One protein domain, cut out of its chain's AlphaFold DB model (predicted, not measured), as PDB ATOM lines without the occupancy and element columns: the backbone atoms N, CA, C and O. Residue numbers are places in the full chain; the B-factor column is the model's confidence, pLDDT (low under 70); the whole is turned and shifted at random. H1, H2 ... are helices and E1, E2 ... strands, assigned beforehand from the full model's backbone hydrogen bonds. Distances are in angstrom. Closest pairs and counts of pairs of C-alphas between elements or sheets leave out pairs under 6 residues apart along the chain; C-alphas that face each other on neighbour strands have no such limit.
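This is residues 377 to 449 of the 449 residues of the protein "Hypothetical protein" of Symbiodinium sp. CCMP2456 (UniProt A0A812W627). A small four-stranded antiparallel sheet, E1 E2 E3 E4, makes a wall; helix H2 is near its inner strand E3 and only grazes the sheet, with its residues 439 to 447, while helix H1 is set off from the sheet, with its residue 404 close to residue 446 of H2. A long loop, residues 411 to 425, leads from H1 back to the sheet, and its residues 419 to 420 pair briefly with E4. The printed part has 73 residues, with two named helices and four named strands in the order E1 E2 E3 H1 E4 H2; the class is mixed, helices and strands. The whole is compact, with a radius of gyration of the C-alphas of 11.3 A, and rounded, spanning 30 by 27 by 23 A.

E1, residues 377 to 380, is an edge strand and forms a hairpin with E2, residues 387 to 391; N 379 and O 388 are 2.8 A apart, within hydrogen-bond range. E2 forms a second hairpin with E3, residues 394 to 398, where N 389 and O 396 are 2.8 A apart. E1 E2 E3 are a meander, each strand the antiparallel neighbour of the one before. E4, residues 426 to 429, is the other edge strand and antiparallel to E3 at 169 degrees, with N 395 and O 428 2.7 A apart. Residues 419 to 420 pair antiparallel with residues 426 to 427 of E4. H2, residues 436 to 447, only grazes the sheet with its residues 439 to 447; E3 and H2 are near each other, with 6 pairs of C-alphas within 10 A. H1, residues 402 to 410, is not on the sheet. H1 and H2 are close but not clearly touching, the closest C-alphas being those of Val 404 and Ala 446, 7.1 A apart; they run opposite ways at a steep tilt of 40 degrees. H1 is apart from E1 and E2. In H1 and H2 every O i to N i+4 pair is within hydrogen-bond range.

E1 begins at C-alpha 377 (166.487, 148.360, 173.994). E2 and E3 are each 12.9 A from first to last C-alpha, E1 9.9 A and E4 10.3 A. H1 is 12.3 A long and begins at C-alpha 402 (154.942, 149.680, 195.282). H2 is 16.2 A long and ends at C-alpha 447 (152.022, 151.395, 182.463).

The two C-alphas farthest apart are those of Asp 382 and His 416, 31.0 A. The printed part has no cut and ends at residue 449, the chain's last. The link from H1 to E4, 15 residues, is long. The mean pLDDT of the printed part is 80.1; residues 412 to 417, 419 and 422 are under 70.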
ATOM      1  N   TRP A 377     166.930 146.984 174.239       75.69
ATOM      2  CA  TRP A 377     166.487 148.360 173.994       75.69
ATOM      3  C   TRP A 377     165.700 148.908 175.197       75.69
ATOM      4  O   TRP A 377     165.219 148.139 176.041       75.69
ATOM      5  N   THR A 378     165.606 150.236 175.326       77.38
ATOM      6  CA  THR A 378     164.915 150.906 176.446       77.38
ATOM      7  C   THR A 378     163.829 151.842 175.926       77.38
ATOM      8  O   THR A 378     164.143 152.831 175.273       77.38
ATOM      9  N   LEU A 379     162.571 151.585 176.288       71.88
ATOM     10  CA  LEU A 379     161.481 152.540 176.115       71.88
ATOM     11  C   LEU A 379     161.368 153.398 177.380       71.88
ATOM     12  O   LEU A 379     160.949 152.927 178.446       71.88
ATOM     13  N   GLU A 380     161.743 154.666 177.252       74.81
ATOM     14  CA  GLU A 380     161.419 155.711 178.221       74.81
ATOM     15  C   GLU A 380     160.241 156.521 177.673       74.81
ATOM     16  O   GLU A 380     160.201 156.863 176.496       74.81
ATOM     17  N   ASN A 381     159.249 156.788 178.518       73.75
ATOM     18  CA  ASN A 381     158.116 157.647 178.189       73.75
ATOM     19  C   ASN A 381     158.126 158.789 179.198       73.75
ATOM     20  O   ASN A 381     157.884 158.532 180.377       73.75
ATOM     21  N   ASP A 382     158.375 160.019 178.747       70.81
ATOM     22  CA  ASP A 382     158.516 161.208 179.602       70.81
ATOM     23  C   ASP A 382     157.302 161.468 180.509       70.81
ATOM     24  O   ASP A 382     157.434 162.040 181.593       70.81
ATOM     25  N   ALA A 383     156.112 161.007 180.110       73.56
ATOM     26  CA  ALA A 383     154.900 161.111 180.917       73.56
ATOM     27  C   ALA A 383     154.815 160.065 182.050       73.56
ATOM     28  O   ALA A 383     153.969 160.190 182.938       73.56
ATOM     29  N   SER A 384     155.663 159.028 182.043       76.19
ATOM     30  CA  SER A 384     155.628 157.922 183.003       76.19
ATOM     31  C   SER A 384     156.945 157.795 183.789       76.19
ATOM     32  O   SER A 384     158.024 157.825 183.207       76.19
ATOM     33  N   PRO A 385     156.909 157.557 185.113       82.06
ATOM     34  CA  PRO A 385     158.119 157.299 185.898       82.06
ATOM     35  C   PRO A 385     158.704 155.891 185.660       82.06
ATOM     36  O   PRO A 385     159.687 155.521 186.307       82.06
ATOM     37  N   CYS A 386     158.075 155.086 184.798       84.31
ATOM     38  CA  CYS A 386     158.456 153.713 184.515       84.31
ATOM     39  C   CYS A 386     159.407 153.665 183.314       84.31
ATOM     40  O   CYS A 386     159.110 154.220 182.260       84.31
ATOM     41  N   LYS A 387     160.530 152.959 183.459       86.44
ATOM     42  CA  LYS A 387     161.437 152.647 182.347       86.44
ATOM     43  C   LYS A 387     161.312 151.175 182.004       86.44
ATOM     44  O   LYS A 387     161.506 150.320 182.880       86.44
ATOM     45  N   PHE A 388     161.006 150.902 180.745       87.69
ATOM     46  CA  PHE A 388     160.822 149.564 180.208       87.69
ATOM     47  C   PHE A 388     162.084 149.175 179.446       87.69
ATOM     48  O   PHE A 388     162.464 149.844 178.492       87.69
ATOM     49  N   GLN A 389     162.760 148.115 179.875       87.19
ATOM     50  CA  GLN A 389     163.936 147.583 179.195       87.19
ATOM     51  C   GLN A 389     163.632 146.181 178.701       87.19
ATOM     52  O   GLN A 389     163.221 145.310 179.466       87.19
ATOM     53  N   PHE A 390     163.872 145.945 177.425       85.62
ATOM     54  CA  PHE A 390     163.794 144.626 176.822       85.62
ATOM     55  C   PHE A 390     165.220 144.127 176.641       85.62
ATOM     56  O   PHE A 390     166.091 144.902 176.263       85.62
ATOM     57  N   GLY A 391     165.509 142.858 176.936       86.12
ATOM     58  CA  GLY A 391     166.866 142.350 176.755       86.12
ATOM     59  C   GLY A 391     167.063 140.861 177.008       86.12
ATOM     60  O   GLY A 391     166.677 140.320 178.045       86.12
ATOM     61  N   SER A 392     167.759 140.193 176.085       77.69
ATOM     62  CA  SER A 392     168.317 138.838 176.265       77.69
ATOM     63  C   SER A 392     167.345 137.776 176.821       77.69
ATOM     64  O   SER A 392     167.685 137.014 177.725       77.69
ATOM     65  N   GLY A 393     166.112 137.723 176.313       81.25
ATOM     66  CA  GLY A 393     165.109 136.765 176.796       81.25
ATOM     67  C   GLY A 393     164.203 137.276 177.929       81.25
ATOM     68  O   GLY A 393     163.291 136.551 178.329       81.25
ATOM     69  N   ASN A 394     164.411 138.502 178.422       86.56
ATOM     70  CA  ASN A 394     163.636 139.104 179.505       86.56
ATOM     71  C   ASN A 394     163.095 140.498 179.155       86.56
ATOM     72  O   ASN A 394     163.645 141.226 178.332       86.56
ATOM     73  N   PHE A 395     162.043 140.863 179.874       86.06
ATOM     74  CA  PHE A 395     161.436 142.176 179.982       86.06
ATOM     75  C   PHE A 395     161.636 142.683 181.415       86.06
ATOM     76  O   PHE A 395     161.409 141.958 182.388       86.06
ATOM     77  N   TYR A 396     162.079 143.925 181.553       89.38
ATOM     78  CA  TYR A 396     162.370 144.573 182.822       89.38
ATOM     79  C   TYR A 396     161.543 145.853 182.921       89.38
ATOM     80  O   TYR A 396     161.692 146.753 182.100       89.38
ATOM     81  N   ILE A 397     160.718 145.972 183.958       91.44
ATOM     82  CA  ILE A 397     160.032 147.225 184.282       91.44
ATOM     83  C   ILE A 397     160.672 147.791 185.542       91.44
ATOM     84  O   ILE A 397     160.668 147.146 186.592       91.44
ATOM     85  N   SER A 398     161.235 148.990 185.459       91.44
ATOM     86  CA  SER A 398     161.810 149.708 186.602       91.44
ATOM     87  C   SER A 398     161.051 151.008 186.865       91.44
ATOM     88  O   SER A 398     160.389 151.522 185.971       91.44
ATOM     89  N   GLY A 399     161.099 151.521 188.098       89.88
ATOM     90  CA  GLY A 399     160.330 152.710 188.500       89.88
ATOM     91  C   GLY A 399     158.886 152.429 188.944       89.88
ATOM     92  O   GLY A 399     158.193 153.350 189.381       89.88
ATOM     93  N   LEU A 400     158.444 151.164 188.917       87.31
ATOM     94  CA  LEU A 400     157.122 150.751 189.396       87.31
ATOM     95  C   LEU A 400     156.909 151.141 190.863       87.31
ATOM     96  O   LEU A 400     157.609 150.677 191.769       87.31
ATOM     97  N   ARG A 401     155.871 151.944 191.118       89.75
ATOM     98  CA  ARG A 401     155.451 152.279 192.484       89.75
ATOM     99  C   ARG A 401     154.997 151.005 193.197       89.75
ATOM    100  O   ARG A 401     154.269 150.196 192.628       89.75
ATOM    101  N   LYS A 402     155.322 150.864 194.486       87.44
ATOM    102  CA  LYS A 402     154.942 149.680 195.282       87.44
ATOM    103  C   LYS A 402     153.443 149.334 195.185       87.44
ATOM    104  O   LYS A 402     153.103 148.167 195.069       87.44
ATOM    105  N   ALA A 403     152.558 150.334 195.169       88.69
ATOM    106  CA  ALA A 403     151.112 150.119 195.048       88.69
ATOM    107  C   ALA A 403     150.685 149.475 193.711       88.69
ATOM    108  O   ALA A 403     149.706 148.736 193.683       88.69
ATOM    109  N   VAL A 404     151.417 149.734 192.623       87.56
ATOM    110  CA  VAL A 404     151.210 149.121 191.299       87.56
ATOM    111  C   VAL A 404     151.656 147.665 191.336       87.56
ATOM    112  O   VAL A 404     150.922 146.766 190.938       87.56
ATOM    113  N   LEU A 405     152.824 147.418 191.928       84.12
ATOM    114  CA  LEU A 405     153.378 146.082 192.128       84.12
ATOM    115  C   LEU A 405     152.469 145.200 193.007       84.12
ATOM    116  O   LEU A 405     152.208 144.046 192.678       84.12
ATOM    117  N   ASP A 406     151.922 145.769 194.084       84.69
ATOM    118  CA  ASP A 406     150.958 145.108 194.969       84.69
ATOM    119  C   ASP A 406     149.609 144.830 194.264       84.69
ATOM    120  O   ASP A 406     148.901 143.910 194.676       84.69
ATOM    121  N   LYS A 407     149.238 145.577 193.207       87.44
ATOM    122  CA  LYS A 407     148.086 145.259 192.337       87.44
ATOM    123  C   LYS A 407     148.415 144.146 191.337       87.44
ATOM    124  O   LYS A 407     147.638 143.203 191.239       87.44
ATOM    125  N   LEU A 408     149.564 144.209 190.654       84.25
ATOM    126  CA  LEU A 408     149.997 143.191 189.680       84.25
ATOM    127  C   LEU A 408     150.100 141.799 190.330       84.25
ATOM    128  O   LEU A 408     149.656 140.806 189.759       84.25
ATOM    129  N   ASN A 409     150.590 141.744 191.574       78.88
ATOM    130  CA  ASN A 409     150.592 140.527 192.391       78.88
ATOM    131  C   ASN A 409     149.179 140.046 192.779       78.88
ATOM    132  O   ASN A 409     148.969 138.847 192.915       78.88
ATOM    133  N   LYS A 410     148.206 140.948 192.977       83.81
ATOM    134  CA  LYS A 410     146.827 140.593 193.376       83.81
ATOM    135  C   LYS A 410     145.948 140.117 192.227       83.81
ATOM    136  O   LYS A 410     145.051 139.319 192.467       83.81
ATOM    137  N   GLU A 411     146.177 140.593 191.005       82.75
ATOM    138  CA  GLU A 411     145.455 140.104 189.819       82.75
ATOM    139  C   GLU A 411     145.973 138.732 189.332       82.75
ATOM    140  O   GLU A 411     145.575 138.277 188.265       82.75
ATOM    141  N   ASN A 412     146.872 138.074 190.083       60.19
ATOM    142  CA  ASN A 412     147.592 136.848 189.703       60.19
ATOM    143  C   ASN A 412     148.338 136.938 188.355       60.19
ATOM    144  O   ASN A 412     148.820 135.935 187.837       60.19
ATOM    145  N   LEU A 413     148.506 138.150 187.815       63.31
ATOM    146  CA  LEU A 413     149.384 138.413 186.678       63.31
ATOM    147  C   LEU A 413     150.847 138.130 187.044       63.31
ATOM    148  O   LEU A 413     151.621 137.719 186.186       63.31
ATOM    149  N   CYS A 414     151.199 138.292 188.325       59.50
ATOM    150  CA  CYS A 414     152.464 137.856 188.900       59.50
ATOM    151  C   CYS A 414     152.280 136.630 189.813       59.50
ATOM    152  O   CYS A 414     152.323 136.745 191.040       59.50
ATOM    153  N   ASP A 415     152.139 135.442 189.219       51.34
ATOM    154  CA  ASP A 415     152.397 134.171 189.915       51.34
ATOM    155  C   ASP A 415     153.816 134.154 190.537       51.34
ATOM    156  O   ASP A 415     154.667 134.990 190.224       51.34
ATOM    157  N   HIS A 416     154.140 133.154 191.370       48.88
ATOM    158  CA  HIS A 416     155.433 133.017 192.085       48.88
ATOM    159  C   HIS A 416     156.720 132.961 191.212       48.88
ATOM    160  O   HIS A 416     157.806 132.679 191.717       48.88
ATOM    161  N   GLN A 417     156.623 133.205 189.905       57.84
ATOM    162  CA  GLN A 417     157.701 133.144 188.919       57.84
ATOM    163  C   GLN A 417     158.326 134.514 188.592       57.84
ATOM    164  O   GLN A 417     159.329 134.564 187.879       57.84
ATOM    165  N   PHE A 418     157.764 135.614 189.101       70.88
ATOM    166  CA  PHE A 418     158.225 136.978 188.827       70.88
ATOM    167  C   PHE A 418     159.276 137.419 189.851       70.88
ATOM    168  O   PHE A 418     159.038 137.407 191.060       70.88
ATOM    169  N   GLN A 419     160.456 137.836 189.380       68.06
ATOM    170  CA  GLN A 419     161.530 138.287 190.268       68.06
ATOM    171  C   GLN A 419     161.470 139.804 190.459       68.06
ATOM    172  O   GLN A 419     161.845 140.580 189.580       68.06
ATOM    173  N   ILE A 420     161.027 140.217 191.647       76.31
ATOM    174  CA  ILE A 420     161.101 141.602 192.117       76.31
ATOM    175  C   ILE A 420     162.471 141.809 192.768       76.31
ATOM    176  O   ILE A 420     162.762 141.263 193.833       76.31
ATOM    177  N   ASN A 421     163.324 142.622 192.146       73.56
ATOM    178  CA  ASN A 421     164.608 142.997 192.733       73.56
ATOM    179  C   ASN A 421     164.416 144.103 193.794       73.56
ATOM    180  O   ASN A 421     163.485 144.906 193.720       73.56
ATOM    181  N   ARG A 422     165.356 144.228 194.743       68.38
ATOM    182  CA  ARG A 422     165.396 145.293 195.770       68.38
ATOM    183  C   ARG A 422     165.320 146.715 195.193       68.38
ATOM    184  O   ARG A 422     164.955 147.636 195.914       68.38
ATOM    185  N   LYS A 423     165.652 146.890 193.910       78.25
ATOM    186  CA  LYS A 423     165.553 148.149 193.152       78.25
ATOM    187  C   LYS A 423     164.138 148.485 192.638       78.25
ATOM    188  O   LYS A 423     164.011 149.405 191.843       78.25
ATOM    189  N   GLN A 424     163.099 147.741 193.039       79.81
ATOM    190  CA  GLN A 424     161.739 147.849 192.471       79.81
ATOM    191  C   GLN A 424     161.713 147.610 190.948       79.81
ATOM    192  O   GLN A 424     160.858 148.117 190.229       79.81
ATOM    193  N   THR A 425     162.665 146.809 190.461       83.25
ATOM    194  CA  THR A 425     162.683 146.306 189.090       83.25
ATOM    195  C   THR A 425     161.938 144.981 189.064       83.25
ATOM    196  O   THR A 425     162.377 144.018 189.699       83.25
ATOM    197  N   LEU A 426     160.825 144.938 188.341       87.75
ATOM    198  CA  LEU A 426     160.152 143.703 187.974       87.75
ATOM    199  C   LEU A 426     160.899 143.087 186.789       87.75
ATOM    200  O   LEU A 426     161.104 143.761 185.786       87.75
ATOM    201  N   THR A 427     161.308 141.824 186.903       87.44
ATOM    202  CA  THR A 427     161.902 141.063 185.793       87.44
ATOM    203  C   THR A 427     160.972 139.925 185.391       87.44
ATOM    204  O   THR A 427     160.579 139.125 186.246       87.44
ATOM    205  N   VAL A 428     160.659 139.836 184.099       87.06
ATOM    206  CA  VAL A 428     159.777 138.823 183.510       87.06
ATOM    207  C   VAL A 428     160.457 138.193 182.298       87.06
ATOM    208  O   VAL A 428     160.842 138.897 181.375       87.06
ATOM    209  N   GLY A 429     160.615 136.871 182.268       85.69
ATOM    210  CA  GLY A 429     161.111 136.190 181.065       85.69
ATOM    211  C   GLY A 429     160.025 136.109 179.990       85.69
ATOM    212  O   GLY A 429     158.882 135.809 180.327       85.69
ATOM    213  N   TRP A 430     160.357 136.290 178.706       77.19
ATOM    214  CA  TRP A 430     159.371 136.145 177.615       77.19
ATOM    215  C   TRP A 430     158.692 134.770 177.629       77.19
ATOM    216  O   TRP A 430     157.494 134.662 177.403       77.19
ATOM    217  N   SER A 431     159.442 133.725 177.999       75.88
ATOM    218  CA  SER A 431     158.959 132.345 178.156       75.88
ATOM    219  C   SER A 431     157.920 132.142 179.270       75.88
ATOM    220  O   SER A 431     157.493 131.011 179.503       75.88
ATOM    221  N   LYS A 432     157.537 133.205 179.990       83.12
ATOM    222  CA  LYS A 432     156.449 133.211 180.979       83.12
ATOM    223  C   LYS A 432     155.110 133.651 180.396       83.12
ATOM    224  O   LYS A 432     154.086 133.377 181.012       83.12
ATOM    225  N   PHE A 433     155.108 134.274 179.221       83.25
ATOM    226  CA  PHE A 433     153.891 134.604 178.491       83.25
ATOM    227  C   PHE A 433     153.635 133.558 177.396       83.25
ATOM    228  O   PHE A 433     154.588 133.063 176.792       83.25
ATOM    229  N   PRO A 434     152.368 133.203 177.113       81.38
ATOM    230  CA  PRO A 434     152.047 132.257 176.044       81.38
ATOM    231  C   PRO A 434     152.268 132.840 174.636       81.38
ATOM    232  O   PRO A 434     152.413 132.072 173.691       81.38
ATOM    233  N   ASN A 435     152.282 134.171 174.490       85.62
ATOM    234  CA  ASN A 435     152.548 134.918 173.252       85.62
ATOM    235  C   ASN A 435     152.948 136.380 173.565       85.62
ATOM    236  O   ASN A 435     152.846 136.809 174.722       85.62
ATOM    237  N   MET A 436     153.373 137.158 172.554       77.50
ATOM    238  CA  MET A 436     153.708 138.584 172.741       77.50
ATOM    239  C   MET A 436     152.499 139.394 173.195       77.50
ATOM    240  O   MET A 436     152.631 140.252 174.063       77.50
ATOM    241  N   GLN A 437     151.311 139.097 172.666       81.69
ATOM    242  CA  GLN A 437     150.097 139.835 173.009       81.69
ATOM    243  C   GLN A 437     149.819 139.825 174.523       81.69
ATOM    244  O   GLN A 437     149.488 140.865 175.083       81.69
ATOM    245  N   LYS A 438     150.024 138.697 175.219       85.19
ATOM    246  CA  LYS A 438     149.892 138.633 176.686       85.19
ATOM    247  C   LYS A 438     151.010 139.362 177.432       85.19
ATOM    248  O   LYS A 438     150.741 139.935 178.485       85.19
ATOM    249  N   ALA A 439     152.231 139.376 176.894       83.69
ATOM    250  CA  ALA A 439     153.320 140.193 177.433       83.69
ATOM    251  C   ALA A 439     153.012 141.696 177.304       83.69
ATOM    252  O   ALA A 439     153.283 142.467 178.224       83.69
ATOM    253  N   TRP A 440     152.386 142.094 176.194       81.06
ATOM    254  CA  TRP A 440     151.958 143.463 175.929       81.06
ATOM    255  C   TRP A 440     150.761 143.887 176.783       81.06
ATOM    256  O   TRP A 440     150.837 144.904 177.461       81.06
ATOM    257  N   GLU A 441     149.697 143.080 176.851       85.44
ATOM    258  CA  GLU A 441     148.557 143.318 177.752       85.44
ATOM    259  C   GLU A 441     149.020 143.513 179.207       85.44
ATOM    260  O   GLU A 441     148.491 144.367 179.917       85.44
ATOM    261  N   PHE A 442     150.046 142.771 179.639       88.00
ATOM    262  CA  PHE A 442     150.697 142.966 180.932       88.00
ATOM    263  C   PHE A 442     151.479 144.289 181.017       88.00
ATOM    264  O   PHE A 442     151.313 145.032 181.984       88.00
ATOM    265  N   ALA A 443     152.320 144.596 180.024       82.75
ATOM    266  CA  ALA A 443     153.133 145.812 179.981       82.75
ATOM    267  C   ALA A 443     152.282 147.092 179.990       82.75
ATOM    268  O   ALA A 443     152.528 147.980 180.806       82.75
ATOM    269  N   THR A 444     151.253 147.165 179.142       82.31
ATOM    270  CA  THR A 444     150.343 148.314 179.030       82.31
ATOM    271  C   THR A 444     149.561 148.526 180.318       82.31
ATOM    272  O   THR A 444     149.567 149.621 180.871       82.31
ATOM    273  N   ARG A 445     148.983 147.459 180.880       85.75
ATOM    274  CA  ARG A 445     148.242 147.508 182.151       85.75
ATOM    275  C   ARG A 445     149.142 147.879 183.340       85.75
ATOM    276  O   ARG A 445     148.679 148.506 184.285       85.75
ATOM    277  N   ALA A 446     150.434 147.541 183.286       82.75
ATOM    278  CA  ALA A 446     151.440 147.996 184.247       82.75
ATOM    279  C   ALA A 446     151.914 149.447 184.015       82.75
ATOM    280  O   ALA A 446     152.460 150.048 184.940       82.75
ATOM    281  N   ALA A 447     151.726 150.003 182.813       78.81
ATOM    282  CA  ALA A 447     152.022 151.395 182.463       78.81
ATOM    283  C   ALA A 447     150.851 152.354 182.765       78.81
ATOM    284  O   ALA A 447     151.077 153.523 183.065       78.81
ATOM    285  N   GLU A 448     149.611 151.858 182.714       82.19
ATOM    286  CA  GLU A 448     148.377 152.583 183.061       82.19
ATOM    287  C   GLU A 448     148.210 152.862 184.573       82.19
ATOM    288  O   GLU A 448     147.303 153.603 184.965       82.19
ATOM    289  N   TRP A 449     149.028 152.247 185.439       82.12
ATOM    290  CA  TRP A 449     148.863 152.215 186.904       82.12
ATOM    291  C   TRP A 449     149.927 153.006 187.687       82.12
ATOM    292  O   TRP A 449     149.539 153.585 188.735       82.12
TER     293      TRP A 449